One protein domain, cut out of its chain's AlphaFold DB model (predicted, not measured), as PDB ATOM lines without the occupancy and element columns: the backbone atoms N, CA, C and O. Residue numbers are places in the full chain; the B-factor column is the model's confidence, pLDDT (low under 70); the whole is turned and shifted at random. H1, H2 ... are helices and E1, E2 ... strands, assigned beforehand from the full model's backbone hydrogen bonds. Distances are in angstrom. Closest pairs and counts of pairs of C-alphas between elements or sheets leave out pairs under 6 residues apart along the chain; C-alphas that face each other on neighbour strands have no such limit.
ATOM      1  N   GLU A   6      26.199  10.594 329.999       95.62
ATOM      2  CA  GLU A   6      27.367   9.703 330.085       95.62
ATOM      3  C   GLU A   6      27.771   9.118 328.728       95.62
ATOM      4  O   GLU A   6      28.958   8.948 328.445       95.62
ATOM      5  N   GLN A   7      26.800   8.837 327.853       96.88
ATOM      6  CA  GLN A   7      27.109   8.396 326.495       96.88
ATOM      7  C   GLN A   7      27.800   9.519 325.710       96.88
ATOM      8  O   GLN A   7      28.806   9.255 325.053       96.88
ATOM      9  N   ILE A   8      27.304  10.759 325.809       97.50
ATOM     10  CA  ILE A   8      27.907  11.935 325.158       97.50
ATOM     11  C   ILE A   8      29.317  12.168 325.701       97.50
ATOM     12  O   ILE A   8      30.262  12.245 324.919       97.50
ATOM     13  N   LYS A   9      29.483  12.168 327.029       97.00
ATOM     14  CA  LYS A   9      30.785  12.290 327.692       97.00
ATOM     15  C   LYS A   9      31.792  11.298 327.113       97.00
ATOM     16  O   LYS A   9      32.856  11.693 326.658       97.00
ATOM     17  N   LYS A  10      31.428  10.017 327.036       97.06
ATOM     18  CA  LYS A  10      32.299   8.972 326.478       97.06
ATOM     19  C   LYS A  10      32.690   9.216 325.013       97.06
ATOM     20  O   LYS A  10      33.781   8.826 324.597       97.06
ATOM     21  N   ALA A  11      31.792   9.794 324.219       97.75
ATOM     22  CA  ALA A  11      32.009  10.001 322.792       97.75
ATOM     23  C   ALA A  11      32.814  11.267 322.466       97.75
ATOM     24  O   ALA A  11      33.527  11.245 321.462       97.75
ATOM     25  N   PHE A  12      32.715  12.313 323.294       97.94
ATOM     26  CA  PHE A  12      33.241  13.652 322.998       97.94
ATOM     27  C   PHE A  12      34.295  14.176 323.978       97.94
ATOM     28  O   PHE A  12      34.966  15.137 323.632       97.94
ATOM     29  N   VAL A  13      34.477  13.587 325.163       97.62
ATOM     30  CA  VAL A  13      35.450  14.068 326.162       97.62
ATOM     31  C   VAL A  13      36.709  13.214 326.108       97.62
ATOM     32  O   VAL A  13      36.652  12.019 326.416       97.62
ATOM     33  N   SER A  14      37.826  13.816 325.700       97.38
ATOM     34  CA  SER A  14      39.143  13.178 325.677       97.38
ATOM     35  C   SER A  14      39.591  12.728 327.070       97.38
ATOM     36  O   SER A  14      39.191  13.291 328.091       97.38
ATOM     37  N   ASP A  15      40.482  11.737 327.122       96.38
ATOM     38  CA  ASP A  15      41.299  11.526 328.322       96.38
ATOM     39  C   ASP A  15      42.220  12.752 328.484       96.38
ATOM     40  O   ASP A  15      42.904  13.105 327.516       96.38
ATOM     41  N   PRO A  16      42.285  13.408 329.659       95.38
ATOM     42  CA  PRO A  16      43.185  14.540 329.884       95.38
ATOM     43  C   PRO A  16      44.653  14.282 329.515       95.38
ATOM     44  O   PRO A  16      45.382  15.220 329.190       95.38
ATOM     45  N   LYS A  17      45.102  13.021 329.549       93.75
ATOM     46  CA  LYS A  17      46.462  12.613 329.160       93.75
ATOM     47  C   LYS A  17      46.697  12.639 327.653       93.75
ATOM     48  O   LYS A  17      47.849  12.687 327.237       93.75
ATOM     49  N   ASN A  18      45.630  12.602 326.859       94.06
ATOM     50  CA  ASN A  18      45.696  12.697 325.402       94.06
ATOM     51  C   ASN A  18      45.719  14.155 324.920       94.06
ATOM     52  O   ASN A  18      45.874  14.391 323.728       94.06
ATOM     53  N   ILE A  19      45.574  15.129 325.826       94.25
ATOM     54  CA  ILE A  19      45.749  16.545 325.510       94.25
ATOM     55  C   ILE A  19      47.227  16.905 325.699       94.25
ATOM     56  O   ILE A  19      47.749  16.882 326.824       94.25
ATOM     57  N   GLY A  20      47.896  17.198 324.582       92.12
ATOM     58  CA  GLY A  20      49.267  17.709 324.547       92.12
ATOM     59  C   GLY A  20      49.392  19.125 325.114       92.12
ATOM     60  O   GLY A  20      48.407  19.737 325.516       92.12
ATOM     61  N   ASP A  21      50.619  19.642 325.148       93.31
ATOM     62  CA  ASP A  21      50.923  20.971 325.704       93.31
ATOM     63  C   ASP A  21      50.841  22.098 324.654       93.31
ATOM     64  O   ASP A  21      51.076  23.259 324.975       93.31
ATOM     65  N   ALA A  22      50.520  21.775 323.400       91.31
ATOM     66  CA  ALA A  22      50.407  22.744 322.317       91.31
ATOM     67  C   ALA A  22      49.317  22.347 321.315       91.31
ATOM     68  O   ALA A  22      49.107  21.161 321.044       91.31
ATOM     69  N   VAL A  23      48.665  23.358 320.745       89.00
ATOM     70  CA  VAL A  23      47.859  23.261 319.526       89.00
ATOM     71  C   VAL A  23      48.683  23.897 318.420       89.00
ATOM     72  O   VAL A  23      48.898  25.104 318.444       89.00
ATOM     73  N   TYR A  24      49.184  23.096 317.484       85.50
ATOM     74  CA  TYR A  24      49.866  23.632 316.309       85.50
ATOM     75  C   TYR A  24      48.857  24.173 315.311       85.50
ATOM     76  O   TYR A  24      47.697  23.760 315.305       85.50
ATOM     77  N   ASN A  25      49.332  25.058 314.442       78.06
ATOM     78  CA  ASN A  25      48.535  25.686 313.407       78.06
ATOM     79  C   ASN A  25      48.179  24.729 312.244       78.06
ATOM     80  O   ASN A  25      48.553  24.934 311.089       78.06
ATOM     81  N   ASN A  26      47.566  23.590 312.565       79.56
ATOM     82  CA  ASN A  26      47.225  22.518 311.643       79.56
ATOM     83  C   ASN A  26      46.103  21.619 312.203       79.56
ATOM     84  O   ASN A  26      45.620  21.783 313.322       79.56
ATOM     85  N   GLN A  27      45.696  20.634 311.407       82.44
ATOM     86  CA  GLN A  27      44.643  19.686 311.770       82.44
ATOM     87  C   GLN A  27      45.088  18.564 312.725       82.44
ATOM     88  O   GLN A  27      44.231  17.840 313.243       82.44
ATOM     89  N   ASP A  28      46.394  18.397 312.958       87.75
ATOM     90  CA  ASP A  28      46.957  17.216 313.625       87.75
ATOM     91  C   ASP A  28      46.422  17.083 315.048       87.75
ATOM     92  O   ASP A  28      46.026  15.991 315.461       87.75
ATOM     93  N   TRP A  29      46.314  18.209 315.763       90.25
ATOM     94  CA  TRP A  29      45.786  18.231 317.124       90.25
ATOM     95  C   TRP A  29      44.403  17.575 317.191       90.25
ATOM     96  O   TRP A  29      44.153  16.747 318.055       90.25
ATOM     97  N   TYR A  30      43.500  17.838 316.249       90.06
ATOM     98  CA  TYR A  30      42.180  17.201 316.266       90.06
ATOM     99  C   TYR A  30      42.219  15.718 315.879       90.06
ATOM    100  O   TYR A  30      41.414  14.936 316.386       90.06
ATOM    101  N   GLN A  31      43.141  15.319 315.001       90.62
ATOM    102  CA  GLN A  31      43.255  13.947 314.488       90.62
ATOM    103  C   GLN A  31      43.936  12.980 315.465       90.62
ATOM    104  O   GLN A  31      43.741  11.767 315.382       90.62
ATOM    105  N   GLU A  32      44.691  13.504 316.426       91.50
ATOM    106  CA  GLU A  32      45.321  12.732 317.497       91.50
ATOM    107  C   GLU A  32      44.315  12.012 318.414       91.50
ATOM    108  O   GLU A  32      44.690  11.058 319.096       91.50
ATOM    109  N   ASP A  33      43.048  12.451 318.470       94.44
ATOM    110  CA  ASP A  33      42.030  11.810 319.306       94.44
ATOM    111  C   ASP A  33      40.652  11.704 318.641       94.44
ATOM    112  O   ASP A  33      40.145  12.633 318.018       94.44
ATOM    113  N   THR A  34      39.979  10.568 318.835       97.25
ATOM    114  CA  THR A  34      38.673  10.319 318.198       97.25
ATOM    115  C   THR A  34      37.583  11.237 318.736       97.25
ATOM    116  O   THR A  34      36.668  11.607 318.006       97.25
ATOM    117  N   GLN A  35      37.662  11.607 320.009       97.88
ATOM    118  CA  GLN A  35      36.726  12.517 320.656       97.88
ATOM    119  C   GLN A  35      36.783  13.906 320.009       97.88
ATOM    120  O   GLN A  35      35.732  14.459 319.681       97.88
ATOM    121  N   ARG A  36      37.993  14.411 319.735       94.94
ATOM    122  CA  ARG A  36      38.225  15.674 319.019       94.94
ATOM    123  C   ARG A  36      37.766  15.601 317.564       94.94
ATOM    124  O   ARG A  36      37.053  16.492 317.114       94.94
ATOM    125  N   MET A  37      38.040  14.497 316.863       95.94
ATOM    126  CA  MET A  37      37.489  14.273 315.517       95.94
ATOM    127  C   MET A  37      35.951  14.299 315.498       95.94
ATOM    128  O   MET A  37      35.351  14.922 314.626       95.94
ATOM    129  N   ARG A  38      35.281  13.653 316.464       97.69
ATOM    130  CA  ARG A  38      33.809  13.705 316.569       97.69
ATOM    131  C   ARG A  38      33.304  15.106 316.885       97.69
ATOM    132  O   ARG A  38      32.264  15.480 316.357       97.69
ATOM    133  N   TYR A  39      34.003  15.841 317.749       96.19
ATOM    134  CA  TYR A  39      33.671  17.229 318.056       96.19
ATOM    135  C   TYR A  39      33.674  18.070 316.777       96.19
ATOM    136  O   TYR A  39      32.630  18.612 316.440       96.19
ATOM    137  N   ILE A  40      34.754  18.030 315.993       94.19
ATOM    138  CA  ILE A  40      34.852  18.749 314.715       94.19
ATOM    139  C   ILE A  40      33.739  18.353 313.741       94.19
ATOM    140  O   ILE A  40      33.065  19.216 313.183       94.19
ATOM    141  N   LEU A  41      33.463  17.055 313.594       95.75
ATOM    142  CA  LEU A  41      32.351  16.591 312.758       95.75
ATOM    143  C   LEU A  41      30.975  17.065 313.258       95.75
ATOM    144  O   LEU A  41      30.034  17.126 312.472       95.75
ATOM    145  N   ALA A  42      30.814  17.372 314.542       97.31
ATOM    146  CA  ALA A  42      29.558  17.873 315.086       97.31
ATOM    147  C   ALA A  42      29.444  19.402 315.010       97.31
ATOM    148  O   ALA A  42      28.325  19.901 314.879       97.31
ATOM    149  N   THR A  43      30.555  20.137 315.077       94.31
ATOM    150  CA  THR A  43      30.557  21.598 315.250       94.31
ATOM    151  C   THR A  43      30.978  22.385 314.015       94.31
ATOM    152  O   THR A  43      30.656  23.566 313.947       94.31
ATOM    153  N   ILE A  44      31.606  21.751 313.020       90.75
ATOM    154  CA  ILE A  44      32.078  22.432 311.807       90.75
ATOM    155  C   ILE A  44      31.354  21.911 310.560       90.75
ATOM    156  O   ILE A  44      31.209  20.703 310.331       90.75
ATOM    157  N   GLU A  45      30.905  22.847 309.725       90.94
ATOM    158  CA  GLU A  45      30.412  22.559 308.381       90.94
ATOM    159  C   GLU A  45      31.607  22.266 307.463       90.94
ATOM    160  O   GLU A  45      32.429  23.140 307.197       90.94
ATOM    161  N   LEU A  46      31.718  21.019 307.001       88.62
ATOM    162  CA  LEU A  46      32.830  20.549 306.171       88.62
ATOM    163  C   LEU A  46      32.293  19.997 304.854       88.62
ATOM    164  O   LEU A  46      31.307  19.257 304.839       88.62
ATOM    165  N   SER A  47      32.982  20.308 303.764       87.94
ATOM    166  CA  SER A  47      32.712  19.773 302.428       87.94
ATOM    167  C   SER A  47      33.959  19.082 301.880       87.94
ATOM    168  O   SER A  47      35.064  19.413 302.310       87.94
ATOM    169  N   PRO A  48      33.816  18.136 300.936       87.56
ATOM    170  CA  PRO A  48      34.965  17.445 300.374       87.56
ATOM    171  C   PRO A  48      35.975  18.350 299.658       87.56
ATOM    172  O   PRO A  48      35.620  19.078 298.723       87.56
ATOM    173  N   GLY A  49      37.255  18.197 300.006       72.06
ATOM    174  CA  GLY A  49      38.386  18.876 299.375       72.06
ATOM    175  C   GLY A  49      38.739  20.249 299.957       72.06
ATOM    176  O   GLY A  49      38.100  20.760 300.867       72.06
ATOM    177  N   ASP A  50      39.781  20.853 299.381       65.50
ATOM    178  CA  ASP A  50      40.351  22.134 299.812       65.50
ATOM    179  C   ASP A  50      39.423  23.322 299.482       65.50
ATOM    180  O   ASP A  50      38.999  23.507 298.332       65.50
ATOM    181  N   ASN A  51      39.158  24.173 300.477       59.12
ATOM    182  CA  ASN A  51      38.415  25.429 300.337       59.12
ATOM    183  C   ASN A  51      39.039  26.409 299.323       59.12
ATOM    184  O   ASN A  51      38.328  27.268 298.793       59.12
ATOM    185  N   TYR A  52      40.334  26.268 299.026       57.06
ATOM    186  CA  TYR A  52      41.080  27.067 298.053       57.06
ATOM    187  C   TYR A  52      41.122  26.458 296.640       57.06
ATOM    188  O   TYR A  52      41.691  27.062 295.728       57.06
ATOM    189  N   SER A  53      40.504  25.291 296.418       60.97
ATOM    190  CA  SER A  53      40.442  24.663 295.092       60.97
ATOM    191  C   SER A  53      39.413  25.328 294.155       60.97
ATOM    192  O   SER A  53      38.393  25.872 294.588       60.97
ATOM    193  N   GLU A  54      39.673  25.310 292.837       57.69
ATOM    194  CA  GLU A  54      38.755  25.871 291.832       57.69
ATOM    195  C   GLU A  54      37.397  25.141 291.853       57.69
ATOM    196  O   GLU A  54      37.306  23.939 291.599       57.69
ATOM    197  N   LYS A  55      36.314  25.879 292.128       62.69
ATOM    198  CA  LYS A  55      34.936  25.363 292.077       62.69
ATOM    199  C   LYS A  55      34.361  25.478 290.652       62.69
ATOM    200  O   LYS A  55      34.550  26.521 290.021       62.69
ATOM    201  N   PRO A  56      33.578  24.491 290.159       57.62
ATOM    202  CA  PRO A  56      33.069  23.318 290.881       57.62
ATOM    203  C   PRO A  56      33.961  22.064 290.753       57.62
ATOM    204  O   PRO A  56      34.265  21.626 289.644       57.62
ATOM    205  N   LYS A  57      34.288  21.430 291.890       64.88
ATOM    206  CA  LYS A  57      34.887  20.084 291.959       64.88
ATOM    207  C   LYS A  57      33.765  19.045 291.824       64.88
ATOM    208  O   LYS A  57      32.758  19.128 292.522       64.88
ATOM    209  N   GLN A  58      33.900  18.089 290.903       70.38
ATOM    210  CA  GLN A  58      33.013  16.926 290.865       70.38
ATOM    211  C   GLN A  58      33.445  15.963 291.975       70.38
ATOM    212  O   GLN A  58      34.591  15.524 291.973       70.38
ATOM    213  N   TYR A  59      32.539  15.643 292.899       75.62
ATOM    214  CA  TYR A  59      32.812  14.698 293.981       75.62
ATOM    215  C   TYR A  59      33.106  13.292 293.450       75.62
ATOM    216  O   TYR A  59      32.454  12.810 292.515       75.62
ATOM    217  N   GLU A  60      34.082  12.635 294.069       80.06
ATOM    218  CA  GLU A  60      34.348  11.221 293.842       80.06
ATOM    219  C   GLU A  60      33.264  10.351 294.496       80.06
ATOM    220  O   GLU A  60      32.520  10.776 295.383       80.06
ATOM    221  N   LEU A  61      33.137   9.103 294.038       76.56
ATOM    222  CA  LEU A  61      32.155   8.179 294.600       76.56
ATOM    223  C   LEU A  61      32.465   7.926 296.084       76.56
ATOM    224  O   LEU A  61      33.475   7.308 296.403       76.56
ATOM    225  N   GLY A  62      31.551   8.337 296.964       79.31
ATOM    226  CA  GLY A  62      31.697   8.199 298.416       79.31
ATOM    227  C   GLY A  62      32.027   9.502 299.141       79.31
ATOM    228  O   GLY A  62      31.989   9.501 300.367       79.31
ATOM    229  N   GLN A  63      32.285  10.590 298.408       87.88
ATOM    230  CA  GLN A  63      32.420  11.926 298.976       87.88
ATOM    231  C   GLN A  63      31.044  12.575 299.199       87.88
ATOM    232  O   GLN A  63      30.173  12.546 298.326       87.88
ATOM    233  N   GLU A  64      30.857  13.165 300.374       90.38
ATOM    234  CA  GLU A  64      29.665  13.878 300.812       90.38
ATOM    235  C   GLU A  64      30.022  15.029 301.763       90.38
ATOM    236  O   GLU A  64      31.028  14.994 302.474       90.38
ATOM    237  N   ASP A  65      29.167  16.051 301.804       91.62
ATOM    238  CA  ASP A  65      29.236  17.071 302.853       91.62
ATOM    239  C   ASP A  65      29.065  16.417 304.234       91.62
ATOM    240  O   ASP A  65      28.398  15.386 304.376       91.62
ATOM    241  N   ASN A  66      29.665  17.011 305.267       94.31
ATOM    242  CA  ASN A  66      29.636  16.472 306.619       94.31
ATOM    243  C   ASN A  66      28.204  16.372 307.152       94.31
ATOM    244  O   ASN A  66      27.602  17.332 307.637       94.31
ATOM    245  N   ARG A  67      27.666  15.152 307.123       95.81
ATOM    246  CA  ARG A  67      26.289  14.874 307.533       95.81
ATOM    247  C   ARG A  67      26.067  14.975 309.037       95.81
ATOM    248  O   ARG A  67      24.912  15.003 309.460       95.81
ATOM    249  N   PHE A  68      27.129  14.975 309.841       97.94
ATOM    250  CA  PHE A  68      27.041  15.011 311.300       97.94
ATOM    251  C   PHE A  68      27.042  16.425 311.873       97.94
ATOM    252  O   PHE A  68      26.738  16.584 313.060       97.94
ATOM    253  N   TYR A  69      27.306  17.431 311.035       97.31
ATOM    254  CA  TYR A  69      27.271  18.824 311.443       97.31
ATOM    255  C   TYR A  69      25.936  19.159 312.120       97.31
ATOM    256  O   TYR A  69      24.855  18.798 311.639       97.31
ATOM    257  N   ASN A  70      26.036  19.828 313.268       97.81
ATOM    258  CA  ASN A  70      24.931  20.277 314.098       97.81
ATOM    259  C   ASN A  70      23.991  19.148 314.577       97.81
ATOM    260  O   ASN A  70      22.802  19.372 314.799       97.81
ATOM    261  N   CYS A  71      24.483  17.913 314.746       98.31
ATOM    262  CA  CYS A  71      23.695  16.858 315.402       98.31
ATOM    263  C   CYS A  71      23.550  17.088 316.921       98.31
ATOM    264  O   CYS A  71      22.544  16.691 317.523       98.31
ATOM    265  N   ILE A  72      24.518  17.782 317.523       98.12
ATOM    266  CA  ILE A  72      24.539  18.245 318.912       98.12
ATOM    267  C   ILE A  72      25.179  19.632 318.967       98.12
ATOM    268  O   ILE A  72      26.124  19.913 318.240       98.12
ATOM    269  N   GLU A  73      24.656  20.474 319.846       96.56
ATOM    270  CA  GLU A  73      25.191  21.789 320.176       96.56
ATOM    271  C   GLU A  73      25.652  21.762 321.636       96.56
ATOM    272  O   GLU A  73      24.886  21.369 322.529       96.56
ATOM    273  N   PHE A  74      26.908  22.132 321.874       94.94
ATOM    274  CA  PHE A  74      27.452  22.304 323.215       94.94
ATOM    275  C   PHE A  74      27.248  23.753 323.645       94.94
ATOM    276  O   PHE A  74      27.428  24.675 322.860       94.94
ATOM    277  N   LEU A  75      26.787  23.928 324.877       92.06
ATOM    278  CA  LEU A  75      26.437  25.216 325.456       92.06
ATOM    279  C   LEU A  75      27.283  25.447 326.713       92.06
ATOM    280  O   LEU A  75      27.925  24.529 327.238       92.06
ATOM    281  N   ASP A  76      27.219  26.665 327.239       86.69
ATOM    282  CA  ASP A  76      27.938  27.051 328.451       86.69
ATOM    283  C   ASP A  76      27.649  26.132 329.647       86.69
ATOM    284  O   ASP A  76      26.583  25.519 329.771       86.69
ATOM    285  N   GLN A  77      28.615  26.064 330.568       86.88
ATOM    286  CA  GLN A  77      28.496  25.340 331.841       86.88
ATOM    287  C   GLN A  77      28.161  23.847 331.664       86.88
ATOM    288  O   GLN A  77      27.472  23.230 332.478       86.88
ATOM    289  N   GLY A  78      28.647  23.249 330.573       87.75
ATOM    290  CA  GLY A  78      28.443  21.838 330.264       87.75
ATOM    291  C   GLY A  78      27.002  21.488 329.900       87.75
ATOM    292  O   GLY A  78      26.621  20.314 329.992       87.75
ATOM    293  N   MET A  79      26.191  22.474 329.523       93.50
ATOM    294  CA  MET A  79      24.871  22.254 328.948       93.50
ATOM    295  C   MET A  79      25.004  21.794 327.493       93.50
ATOM    296  O   MET A  79      26.030  21.978 326.845       93.50
ATOM    297  N   TYR A  80      23.970  21.136 326.974       95.94
ATOM    298  CA  TYR A  80      23.955  20.685 325.585       95.94
ATOM    299  C   TYR A  80      22.529  20.570 325.063       95.94
ATOM    300  O   TYR A  80      21.576  20.391 325.829       95.94
ATOM    301  N   LYS A  81      22.396  20.613 323.739       97.12
ATOM    302  CA  LYS A  81      21.141  20.414 323.025       97.12
ATOM    303  C   LYS A  81      21.347  19.417 321.892       97.12
ATOM    304  O   LYS A  81      22.209  19.589 321.040       97.12
ATOM    305  N   ILE A  82      20.537  18.363 321.875       97.94
ATOM    306  CA  ILE A  82      20.534  17.383 320.784       97.94
ATOM    307  C   ILE A  82      19.594  17.901 319.696       97.94
ATOM    308  O   ILE A  82      18.394  18.040 319.935       97.94
ATOM    309  N   ASN A  83      20.142  18.177 318.516       98.00
ATOM    310  CA  ASN A  83      19.396  18.697 317.370       98.00
ATOM    311  C   ASN A  83      18.964  17.565 316.415       98.00
ATOM    312  O   ASN A  83      17.866  17.625 315.862       98.00
ATOM    313  N   ASP A  84      19.761  16.494 316.286       97.75
ATOM    314  CA  ASP A  84      19.393  15.262 315.567       97.75
ATOM    315  C   ASP A  84      19.901  14.019 316.315       97.75
ATOM    316  O   ASP A  84      21.069  13.634 316.234       97.75
ATOM    317  N   GLU A  85      18.992  13.358 317.037       96.88
ATOM    318  CA  GLU A  85      19.301  12.178 317.850       96.88
ATOM    319  C   GLU A  85      19.818  10.998 317.014       96.88
ATOM    320  O   GLU A  85      20.682  10.248 317.469       96.88
ATOM    321  N   LYS A  86      19.325  10.821 315.782       97.06
ATOM    322  CA  LYS A  86      19.715   9.685 314.942       97.06
ATOM    323  C   LYS A  86      21.148   9.854 314.449       97.06
ATOM    324  O   LYS A  86      21.930   8.909 314.554       97.06
ATOM    325  N   ARG A  87      21.489  11.042 313.941       97.88
ATOM    326  CA  ARG A  87      22.848  11.365 313.474       97.88
ATOM    327  C   ARG A  87      23.851  11.350 314.619       97.88
ATOM    328  O   ARG A  87      24.930  10.785 314.470       97.88
ATOM    329  N   LEU A  88      23.470  11.895 315.774       98.38
ATOM    330  CA  LEU A  88      24.312  11.874 316.965       98.38
ATOM    331  C   LEU A  88      24.594  10.434 317.416       98.38
ATOM    332  O   LEU A  88      25.748  10.065 317.633       98.38
ATOM    333  N   LEU A  89      23.560   9.590 317.499       97.88
ATOM    334  CA  LEU A  89      23.725   8.185 317.874       97.88
ATOM    335  C   LEU A  89      24.626   7.434 316.887       97.88
ATOM    336  O   LEU A  89      25.403   6.572 317.294       97.88
ATOM    337  N   GLU A  90      24.521   7.739 315.596       98.00
ATOM    338  CA  GLU A  90      25.387   7.169 314.571       98.00
ATOM    339  C   GLU A  90      26.852   7.572 314.785       98.00
ATOM    340  O   GLU A  90      27.691   6.688 314.956       98.00
ATOM    341  N   LEU A  91      27.143   8.874 314.893       98.50
ATOM    342  CA  LEU A  91      28.493   9.402 315.126       98.50
ATOM    343  C   LEU A  91      29.135   8.816 316.394       98.50
ATOM    344  O   LEU A  91      30.296   8.397 316.397       98.50
ATOM    345  N   MET A  92      28.368   8.744 317.483       98.19
ATOM    346  CA  MET A  92      28.836   8.211 318.764       98.19
ATOM    347  C   MET A  92      29.156   6.712 318.708       98.19
ATOM    348  O   MET A  92      30.028   6.244 319.441       98.19
ATOM    349  N   ASN A  93      28.466   5.956 317.850       97.69
ATOM    350  CA  ASN A  93      28.667   4.516 317.699       97.69
ATOM    351  C   ASN A  93      29.711   4.147 316.635       97.69
ATOM    352  O   ASN A  93      30.114   2.982 316.568       97.69
ATOM    353  N   MET A  94      30.173   5.103 315.823       98.19
ATOM    354  CA  MET A  94      31.292   4.881 314.908       98.19
ATOM    355  C   MET A  94      32.556   4.521 315.693       98.19
ATOM    356  O   MET A  94      32.933   5.190 316.661       98.19
ATOM    357  N   LYS A  95      33.239   3.459 315.262       97.94
ATOM    358  CA  LYS A  95      34.569   3.101 315.771       97.94
ATOM    359  C   LYS A  95      35.586   4.189 315.401       97.94
ATOM    360  O   LYS A  95      35.408   4.819 314.363       97.94
ATOM    361  N   PRO A  96      36.695   4.329 316.154       97.31
ATOM    362  CA  PRO A  96      37.789   5.241 315.807       97.31
ATOM    363  C   PRO A  96      38.215   5.177 314.336       97.31
ATOM    364  O   PRO A  96      38.248   6.201 313.664       97.31
ATOM    365  N   SER A  97      38.421   3.967 313.804       97.44
ATOM    366  CA  SER A  97      38.789   3.782 312.397       97.44
ATOM    367  C   SER A  97      37.714   4.277 311.431       97.44
ATOM    368  O   SER A  97      38.047   4.842 310.412       97.44
ATOM    369  N   GLN A  98      36.427   4.124 311.756       98.00
ATOM    370  CA  GLN A  98      35.339   4.586 310.889       98.00
ATOM    371  C   GLN A  98      35.230   6.110 310.871       98.00
ATOM    372  O   GLN A  98      34.854   6.669 309.850       98.00
ATOM    373  N   VAL A  99      35.528   6.774 311.994       97.38
ATOM    374  CA  VAL A  99      35.581   8.243 312.064       97.38
ATOM    375  C   VAL A  99      36.741   8.754 311.211       97.38
ATOM    376  O   VAL A  99      36.533   9.616 310.363       97.38
ATOM    377  N   ALA A 100      37.928   8.161 311.373       95.50
ATOM    378  CA  ALA A 100      39.102   8.500 310.575       95.50
ATOM    379  C   ALA A 100      38.888   8.220 309.075       95.50
ATOM    380  O   ALA A 100      39.150   9.089 308.252       95.50
ATOM    381  N   ASP A 101      38.343   7.050 308.720       95.38
ATOM    382  CA  ASP A 101      38.025   6.683 307.334       95.38
ATOM    383  C   ASP A 101      37.002   7.652 306.726       95.38
ATOM    384  O   ASP A 101      37.142   8.044 305.572       95.38
ATOM    385  N   TYR A 102      35.983   8.062 307.492       95.25
ATOM    386  CA  TYR A 102      34.986   9.033 307.037       95.25
ATOM    387  C   TYR A 102      35.627  10.387 306.721       95.25
ATOM    388  O   TYR A 102      35.356  10.949 305.666       95.25
ATOM    389  N   ILE A 103      36.510  10.890 307.584       92.81
ATOM    390  CA  ILE A 103      37.251  12.138 307.337       92.81
ATOM    391  C   ILE A 103      38.159  11.997 306.107       92.81
ATOM    392  O   ILE A 103      38.142  12.853 305.226       92.81
ATOM    393  N   ALA A 104      38.902  10.891 306.014       91.50
ATOM    394  CA  ALA A 104      39.877  10.659 304.953       91.50
ATOM    395  C   ALA A 104      39.233  10.473 303.570       91.50
ATOM    396  O   ALA A 104      39.682  11.088 302.608       91.50
ATOM    397  N   VAL A 105      38.174   9.661 303.455       91.75
ATOM    398  CA  VAL A 105      37.452   9.437 302.184       91.75
ATOM    399  C   VAL A 105      36.850  10.734 301.660       91.75
ATOM    400  O   VAL A 105      36.859  10.983 300.456       91.75
ATOM    401  N   ASN A 106      36.332  11.560 302.567       90.69
ATOM    402  CA  ASN A 106      35.763  12.842 302.201       90.69
ATOM    403  C   ASN A 106      36.814  13.923 301.955       90.69
ATOM    404  O   ASN A 106      36.447  14.970 301.446       90.69
ATOM    405  N   GLU A 107      38.093  13.690 302.260       89.38
ATOM    406  CA  GLU A 107      39.136  14.719 302.170       89.38
ATOM    407  C   GLU A 107      38.730  16.000 302.920       89.38
ATOM    408  O   GLU A 107      38.883  17.100 302.389       89.38
ATOM    409  N   TYR A 108      38.133  15.869 304.113       88.12
ATOM    410  CA  TYR A 108      37.807  17.051 304.907       88.12
ATOM    411  C   TYR A 108      39.095  17.724 305.362       88.12
ATOM    412  O   TYR A 108      39.911  17.111 306.048       88.12
ATOM    413  N   ASP A 109      39.224  18.987 304.983       81.94
ATOM    414  CA  ASP A 109      40.291  19.876 305.405       81.94
ATOM    415  C   ASP A 109      39.661  21.008 306.220       81.94
ATOM    416  O   ASP A 109      38.776  21.725 305.739       81.94
ATOM    417  N   TRP A 110      40.067  21.134 307.479       76.88
ATOM    418  CA  TRP A 110      39.742  22.290 308.304       76.88
ATOM    419  C   TRP A 110      41.025  23.098 308.472       76.88
ATOM    420  O   TRP A 110      42.046  22.593 308.937       76.88
ATOM    421  N   ILE A 111      40.974  24.343 307.996       63.06
ATOM    422  CA  ILE A 111      42.148  25.199 307.824       63.06
ATOM    423  C   ILE A 111      42.854  25.367 309.172       63.06
ATOM    424  O   ILE A 111      42.226  25.686 310.180       63.06
ATOM    425  N   GLY A 112      44.168  25.145 309.161       62.88
ATOM    426  CA  GLY A 112      45.049  25.330 310.306       62.88
ATOM    427  C   GLY A 112      45.208  26.801 310.657       62.88
ATOM    428  O   GLY A 112      46.156  27.407 310.178       62.88
ATOM    429  N   ASP A 113      44.240  27.330 311.413       67.50
ATOM    430  CA  ASP A 113      44.321  28.397 312.433       67.50
ATOM    431  C   ASP A 113      42.973  28.472 313.149       67.50
ATOM    432  O   ASP A 113      42.197  29.412 312.990       67.50
ATOM    433  N   ASP A 114      42.648  27.392 313.860       79.75
ATOM    434  CA  ASP A 114      41.363  27.245 314.539       79.75
ATOM    435  C   ASP A 114      41.523  27.135 316.058       79.75
ATOM    436  O   ASP A 114      40.968  26.265 316.738       79.75
ATOM    437  N   TYR A 115      42.339  28.033 316.615       86.00
ATOM    438  CA  TYR A 115      42.508  28.126 318.063       86.00
ATOM    439  C   TYR A 115      41.194  28.440 318.778       86.00
ATOM    440  O   TYR A 115      41.028  28.028 319.924       86.00
ATOM    441  N   ASP A 116      40.242  29.085 318.103       86.75
ATOM    442  CA  ASP A 116      38.905  29.327 318.638       86.75
ATOM    443  C   ASP A 116      38.183  28.004 318.929       86.75
ATOM    444  O   ASP A 116      37.808  27.769 320.079       86.75
ATOM    445  N   HIS A 117      38.083  27.073 317.971       88.88
ATOM    446  CA  HIS A 117      37.457  25.773 318.249       88.88
ATOM    447  C   HIS A 117      38.286  24.906 319.206       88.88
ATOM    448  O   HIS A 117      37.730  24.092 319.947       88.88
ATOM    449  N   ALA A 118      39.616  25.045 319.224       91.56
ATOM    450  CA  ALA A 118      40.441  24.364 320.223       91.56
ATOM    451  C   ALA A 118      40.133  24.876 321.644       91.56
ATOM    452  O   ALA A 118      39.936  24.071 322.558       91.56
ATOM    453  N   ASN A 119      40.014  26.194 321.820       92.19
ATOM    454  CA  ASN A 119      39.621  26.828 323.078       92.19
ATOM    455  C   ASN A 119      38.196  26.444 323.477       92.19
ATOM    456  O   ASN A 119      37.961  26.078 324.627       92.19
ATOM    457  N   GLU A 120      37.249  26.449 322.540       92.56
ATOM    458  CA  GLU A 120      35.887  25.979 322.797       92.56
ATOM    459  C   GLU A 120      35.879  24.522 323.269       92.56
ATOM    460  O   GLU A 120      35.232  24.202 324.267       92.56
ATOM    461  N   TYR A 121      36.654  23.639 322.632       94.81
ATOM    462  CA  TYR A 121      36.781  22.257 323.080       94.81
ATOM    463  C   TYR A 121      37.349  22.166 324.504       94.81
ATOM    464  O   TYR A 121      36.780  21.497 325.372       94.81
ATOM    465  N   LEU A 122      38.454  22.856 324.785       95.69
ATOM    466  CA  LEU A 122      39.084  22.831 326.106       95.69
ATOM    467  C   LEU A 122      38.158  23.412 327.189       95.69
ATOM    468  O   LEU A 122      37.993  22.820 328.257       95.69
ATOM    469  N   PHE A 123      37.495  24.533 326.918       94.56
ATOM    470  CA  PHE A 123      36.746  25.276 327.931       94.56
ATOM    471  C   PHE A 123      35.299  24.808 328.070       94.56
ATOM    472  O   PHE A 123      34.803  24.671 329.189       94.56
ATOM    473  N   GLN A 124      34.608  24.519 326.968       93.50
ATOM    474  CA  GLN A 124      33.208  24.096 327.011       93.50
ATOM    475  C   GLN A 124      33.072  22.592 327.242       93.50
ATOM    476  O   GLN A 124      32.157  22.171 327.958       93.50
ATOM    477  N   ILE A 125      33.988  21.784 326.695       95.50
ATOM    478  CA  ILE A 125      33.947  20.322 326.816       95.50
ATOM    479  C   ILE A 125      34.836  19.858 327.962       95.50
ATOM    480  O   ILE A 125      34.329  19.368 328.972       95.50
ATOM    481  N   MET A 126      36.154  20.027 327.854       96.56
ATOM    482  CA  MET A 126      37.068  19.424 328.822       96.56
ATOM    483  C   MET A 126      36.844  19.983 330.233       96.56
ATOM    484  O   MET A 126      36.640  19.204 331.164       96.56
ATOM    485  N   ASN A 127      36.772  21.300 330.417       95.25
ATOM    486  CA  ASN A 127      36.625  21.903 331.750       95.25
ATOM    487  C   ASN A 127      35.254  21.683 332.414       95.25
ATOM    488  O   ASN A 127      35.152  21.782 333.640       95.25
ATOM    489  N   ASN A 128      34.202  21.372 331.649       93.44
ATOM    490  CA  ASN A 128      32.850  21.191 332.200       93.44
ATOM    491  C   ASN A 128      32.401  19.728 332.302       93.44
ATOM    492  O   ASN A 128      31.387  19.441 332.943       93.44
ATOM    493  N   TRP A 129      33.099  18.793 331.652       93.75
ATOM    494  CA  TRP A 129      32.649  17.401 331.569       93.75
ATOM    495  C   TRP A 129      33.588  16.388 332.226       93.75
ATOM    496  O   TRP A 129      33.152  15.266 332.513       93.75
ATOM    497  N   GLN A 130      34.834  16.762 332.520       92.50
ATOM    498  CA  GLN A 130      35.716  16.005 333.411       92.50
ATOM    499  C   GLN A 130      36.094  16.823 334.654       92.50
ATOM    500  O   GLN A 130      35.815  18.015 334.742       92.50
ATOM    501  N   GLU A 131      36.643  16.147 335.661       90.75
ATOM    502  CA  GLU A 131      36.829  16.702 337.011       90.75
ATOM    503  C   GLU A 131      38.286  16.675 337.488       90.75
ATOM    504  O   GLU A 131      38.561  17.083 338.611       90.75
ATOM    505  N   GLU A 132      39.207  16.171 336.670       92.19
ATOM    506  CA  GLU A 132      40.602  15.915 337.035       92.19
ATOM    507  C   GLU A 132      41.463  17.172 336.910       92.19
ATOM    508  O   GLU A 132      42.232  17.511 337.814       92.19
ATOM    509  N   VAL A 133      41.332  17.873 335.786       94.88
ATOM    510  CA  VAL A 133      42.165  19.030 335.450       94.88
ATOM    511  C   VAL A 133      41.321  20.185 334.938       94.88
ATOM    512  O   VAL A 133      40.227  19.996 334.421       94.88
ATOM    513  N   GLU A 134      41.825  21.395 335.088       95.62
ATOM    514  CA  GLU A 134      41.366  22.547 334.328       95.62
ATOM    515  C   GLU A 134      42.425  22.891 333.292       95.62
ATOM    516  O   GLU A 134      43.606  22.964 333.633       95.62
ATOM    517  N   PHE A 135      41.989  23.070 332.053       96.56
ATOM    518  CA  PHE A 135      42.786  23.554 330.939       96.56
ATOM    519  C   PHE A 135      42.621  25.062 330.785       96.56
ATOM    520  O   PHE A 135      41.519  25.586 330.947       96.56
ATOM    521  N   ASP A 136      43.710  25.720 330.425       95.88
ATOM    522  CA  ASP A 136      43.764  27.117 330.002       95.88
ATOM    523  C   ASP A 136      44.738  27.218 328.815       95.88
ATOM    524  O   ASP A 136      45.397  26.230 328.463       95.88
ATOM    525  N   THR A 137      44.814  28.371 328.162       94.12
ATOM    526  CA  THR A 137      45.668  28.567 326.987       94.12
ATOM    527  C   THR A 137      46.404  29.902 327.021       94.12
ATOM    528  O   THR A 137      45.909  30.914 327.517       94.12
ATOM    529  N   GLU A 138      47.632  29.887 326.507       93.00
ATOM    530  CA  GLU A 138      48.561  31.019 326.467       93.00
ATOM    531  C   GLU A 138      49.220  31.125 325.075       93.00
ATOM    532  O   GLU A 138      49.000  30.295 324.193       93.00
ATOM    533  N   ASP A 139      50.060  32.147 324.881       86.19
ATOM    534  CA  ASP A 139      50.855  32.362 323.660       86.19
ATOM    535  C   ASP A 139      50.054  32.627 322.368       86.19
ATOM    536  O   ASP A 139      50.527  32.337 321.275       86.19
ATOM    537  N   TYR A 140      48.889  33.273 322.465       80.56
ATOM    538  CA  TYR A 140      48.028  33.636 321.321       80.56
ATOM    539  C   TYR A 140      48.700  34.475 320.215       80.56
ATOM    540  O   TYR A 140      48.197  34.550 319.101       80.56
ATOM    541  N   GLU A 141      49.821  35.133 320.515       81.06
ATOM    542  CA  GLU A 141      50.578  35.949 319.553       81.06
ATOM    543  C   GLU A 141      51.567  35.117 318.714       81.06
ATOM    544  O   GLU A 141      52.261  35.654 317.846       81.06
ATOM    545  N   ASN A 142      51.697  33.815 318.993       82.25
ATOM    546  CA  ASN A 142      52.595  32.926 318.271       82.25
ATOM    547  C   ASN A 142      51.917  32.404 316.985       82.25
ATOM    548  O   ASN A 142      50.887  31.735 317.062       82.25
ATOM    549  N   PRO A 143      52.494  32.662 315.795       80.94
ATOM    550  CA  PRO A 143      51.887  32.278 314.519       80.94
ATOM    551  C   PRO A 143      51.895  30.764 314.246       80.94
ATOM    552  O   PRO A 143      51.202  30.307 313.336       80.94
ATOM    553  N   ASP A 144      52.683  29.992 315.000       83.75
ATOM    554  CA  ASP A 144      52.909  28.568 314.740       83.75
ATOM    555  C   ASP A 144      52.116  27.652 315.685       83.75
ATOM    556  O   ASP A 144      51.807  26.512 315.322       83.75
ATOM    557  N   GLN A 145      51.822  28.113 316.907       88.69
ATOM    558  CA  GLN A 145      51.135  27.312 317.924       88.69
ATOM    559  C   GLN A 145      50.526  28.153 319.053       88.69
ATOM    560  O   GLN A 145      51.068  29.193 319.413       88.69
ATOM    561  N   MET A 146      49.502  27.610 319.706       91.12
ATOM    562  CA  MET A 146      48.993  28.047 321.008       91.12
ATOM    563  C   MET A 146      49.444  27.070 322.102       91.12
ATOM    564  O   MET A 146      49.386  25.852 321.912       91.12
ATOM    565  N   THR A 147      49.869  27.578 323.259       94.50
ATOM    566  CA  THR A 147      50.290  26.740 324.394       94.50
ATOM    567  C   THR A 147      49.078  26.356 325.239       94.50
ATOM    568  O   THR A 147      48.272  27.211 325.598       94.50
ATOM    569  N   ILE A 148      48.959  25.077 325.602       95.56
ATOM    570  CA  ILE A 148      47.945  24.582 326.541       95.56
ATOM    571  C   ILE A 148      48.578  24.482 327.925       95.56
ATOM    572  O   ILE A 148      49.554  23.755 328.128       95.56
ATOM    573  N   THR A 149      47.985  25.152 328.908       95.75
ATOM    574  CA  THR A 149      48.344  24.998 330.316       95.75
ATOM    575  C   THR A 149      47.274  24.189 331.045       95.75
ATOM    576  O   THR A 149      46.134  24.043 330.597       95.75
ATOM    577  N   ARG A 150      47.656  23.567 332.165       95.69
ATOM    578  CA  ARG A 150      46.733  22.759 332.965       95.69
ATOM    579  C   ARG A 150      47.033  22.857 334.450       95.69
ATOM    580  O   ARG A 150      48.194  22.868 334.859       95.69
ATOM    581  N   ARG A 151      45.985  22.829 335.270       94.50
ATOM    582  CA  ARG A 151      46.085  22.690 336.729       94.50
ATOM    583  C   ARG A 151      45.224  21.536 337.219       94.50
ATOM    584  O   ARG A 151      44.152  21.281 336.682       94.50
ATOM    585  N   ALA A 152      45.675  20.843 338.260       92.31
ATOM    586  CA  ALA A 152      44.839  19.855 338.933       92.31
ATOM    587  C   ALA A 152      43.679  20.556 339.656       92.31
ATOM    588  O   ALA A 152      43.893  21.574 340.325       92.31
ATOM    589  N   ARG A 153      42.470  20.000 339.550       91.31
ATOM    590  CA  ARG A 153      41.309  20.506 340.292       91.31
ATOM    591  C   ARG A 153      41.335  20.009 341.732       91.31
ATOM    592  O   ARG A 153      41.652  18.851 342.001       91.31
TER     593      ARG A 153
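This is residues 6 to 153 of the 200 residues of an uncharacterized protein of Euryarchaeota archaeon (UniProt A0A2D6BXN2). One helix, H3, forms the core, with H1 and H5 packing on it; H6 lies between H3 and a narrow sheet of three strands and covers one face of that sheet. A small hairpin, E2 and E3, lies beside H3 with E2 nearest, and the long unnamed stretch 44 to 71 loops out to the end far from the sheet. The printed part has 148 residues, with six named helices and five named strands in the order H1 E1 H2 H3 E2 E3 H4 H5 H6 E4 E5. The class is mixed, helices and strands; the sheets, E1 - E5 - E4 and E2 - E3, are antiparallel. The whole is compact, with a radius of gyration of the C-alphas of 15.6 A and spans of 49 by 37 by 25 A.

H1, residues 6 to 12, touches H3, residues 34 to 43, about perpendicular at 88 degrees; their closest C-alphas, of Phe 12 and Gln 35, are 4.3 A apart. E1, residues 22 to 24, is an antiparallel neighbour of E5, residues 145 to 152, with N 23 and O 146 2.8 A apart. H2, residues 28 to 31, touches H3 only at the corner, closest at the C-alphas of Tyr 30 and Arg 36, 5.1 A. H3 is the hub, touching three helices. E2, residues 72 to 74, and E3, residues 80 to 82, form a hairpin, with N 73 and O 81 2.9 A apart. H4, residues 85 to 93, and H1 only just touch, with 3 pairs of C-alphas within 8 A, the closest those of Ala 11 and Met 92, 5.4 A. H5, residues 96 to 106, touches H3 at a steep tilt of 47 degrees, the same way; the closest C-alphas, of Thr 34 and Pro 96, are 5.7 A apart. Helix packing is mostly crossed. H6, residues 115 to 129, is on one face of the sheet E1 E5 E4, making two layers, a helix over a sheet; its height over the sheet is 8.6 A, and it runs along the strands, at 17 degrees to E4, residues 133 to 138, on the local plane. E4 and E5 form a hairpin, with N 136 and O 149 3.0 A apart. E5 has staggered pairing, with E1 over residues 145 to 147 and with E4 over 147 to 152. Every O i to N i+4 pair is within hydrogen-bond range in H1, H3, H4 and H5, and 9 of 11 in H6; H2 is too short for such a pair.

H1 begins at C-alpha 6, (27.367, 9.703, 330.085). From first to last C-alpha, H3 measures 14.2 A, H4 12.1 A, H5 15.7 A, H6 19.9 A and E4 16.3 A. E5 measures 23.2 A and ends at C-alpha 152, (44.839, 19.855, 338.933).

The C-alphas farthest apart, of Gln 58 and Arg 153, are 50.2 A apart. The printed part has no cut, and the link from H3 to E2 is long, 28 residues. Mean pLDDT of the printed part is 89.9; residues 50 to 57 and 111 to 113 are under 70.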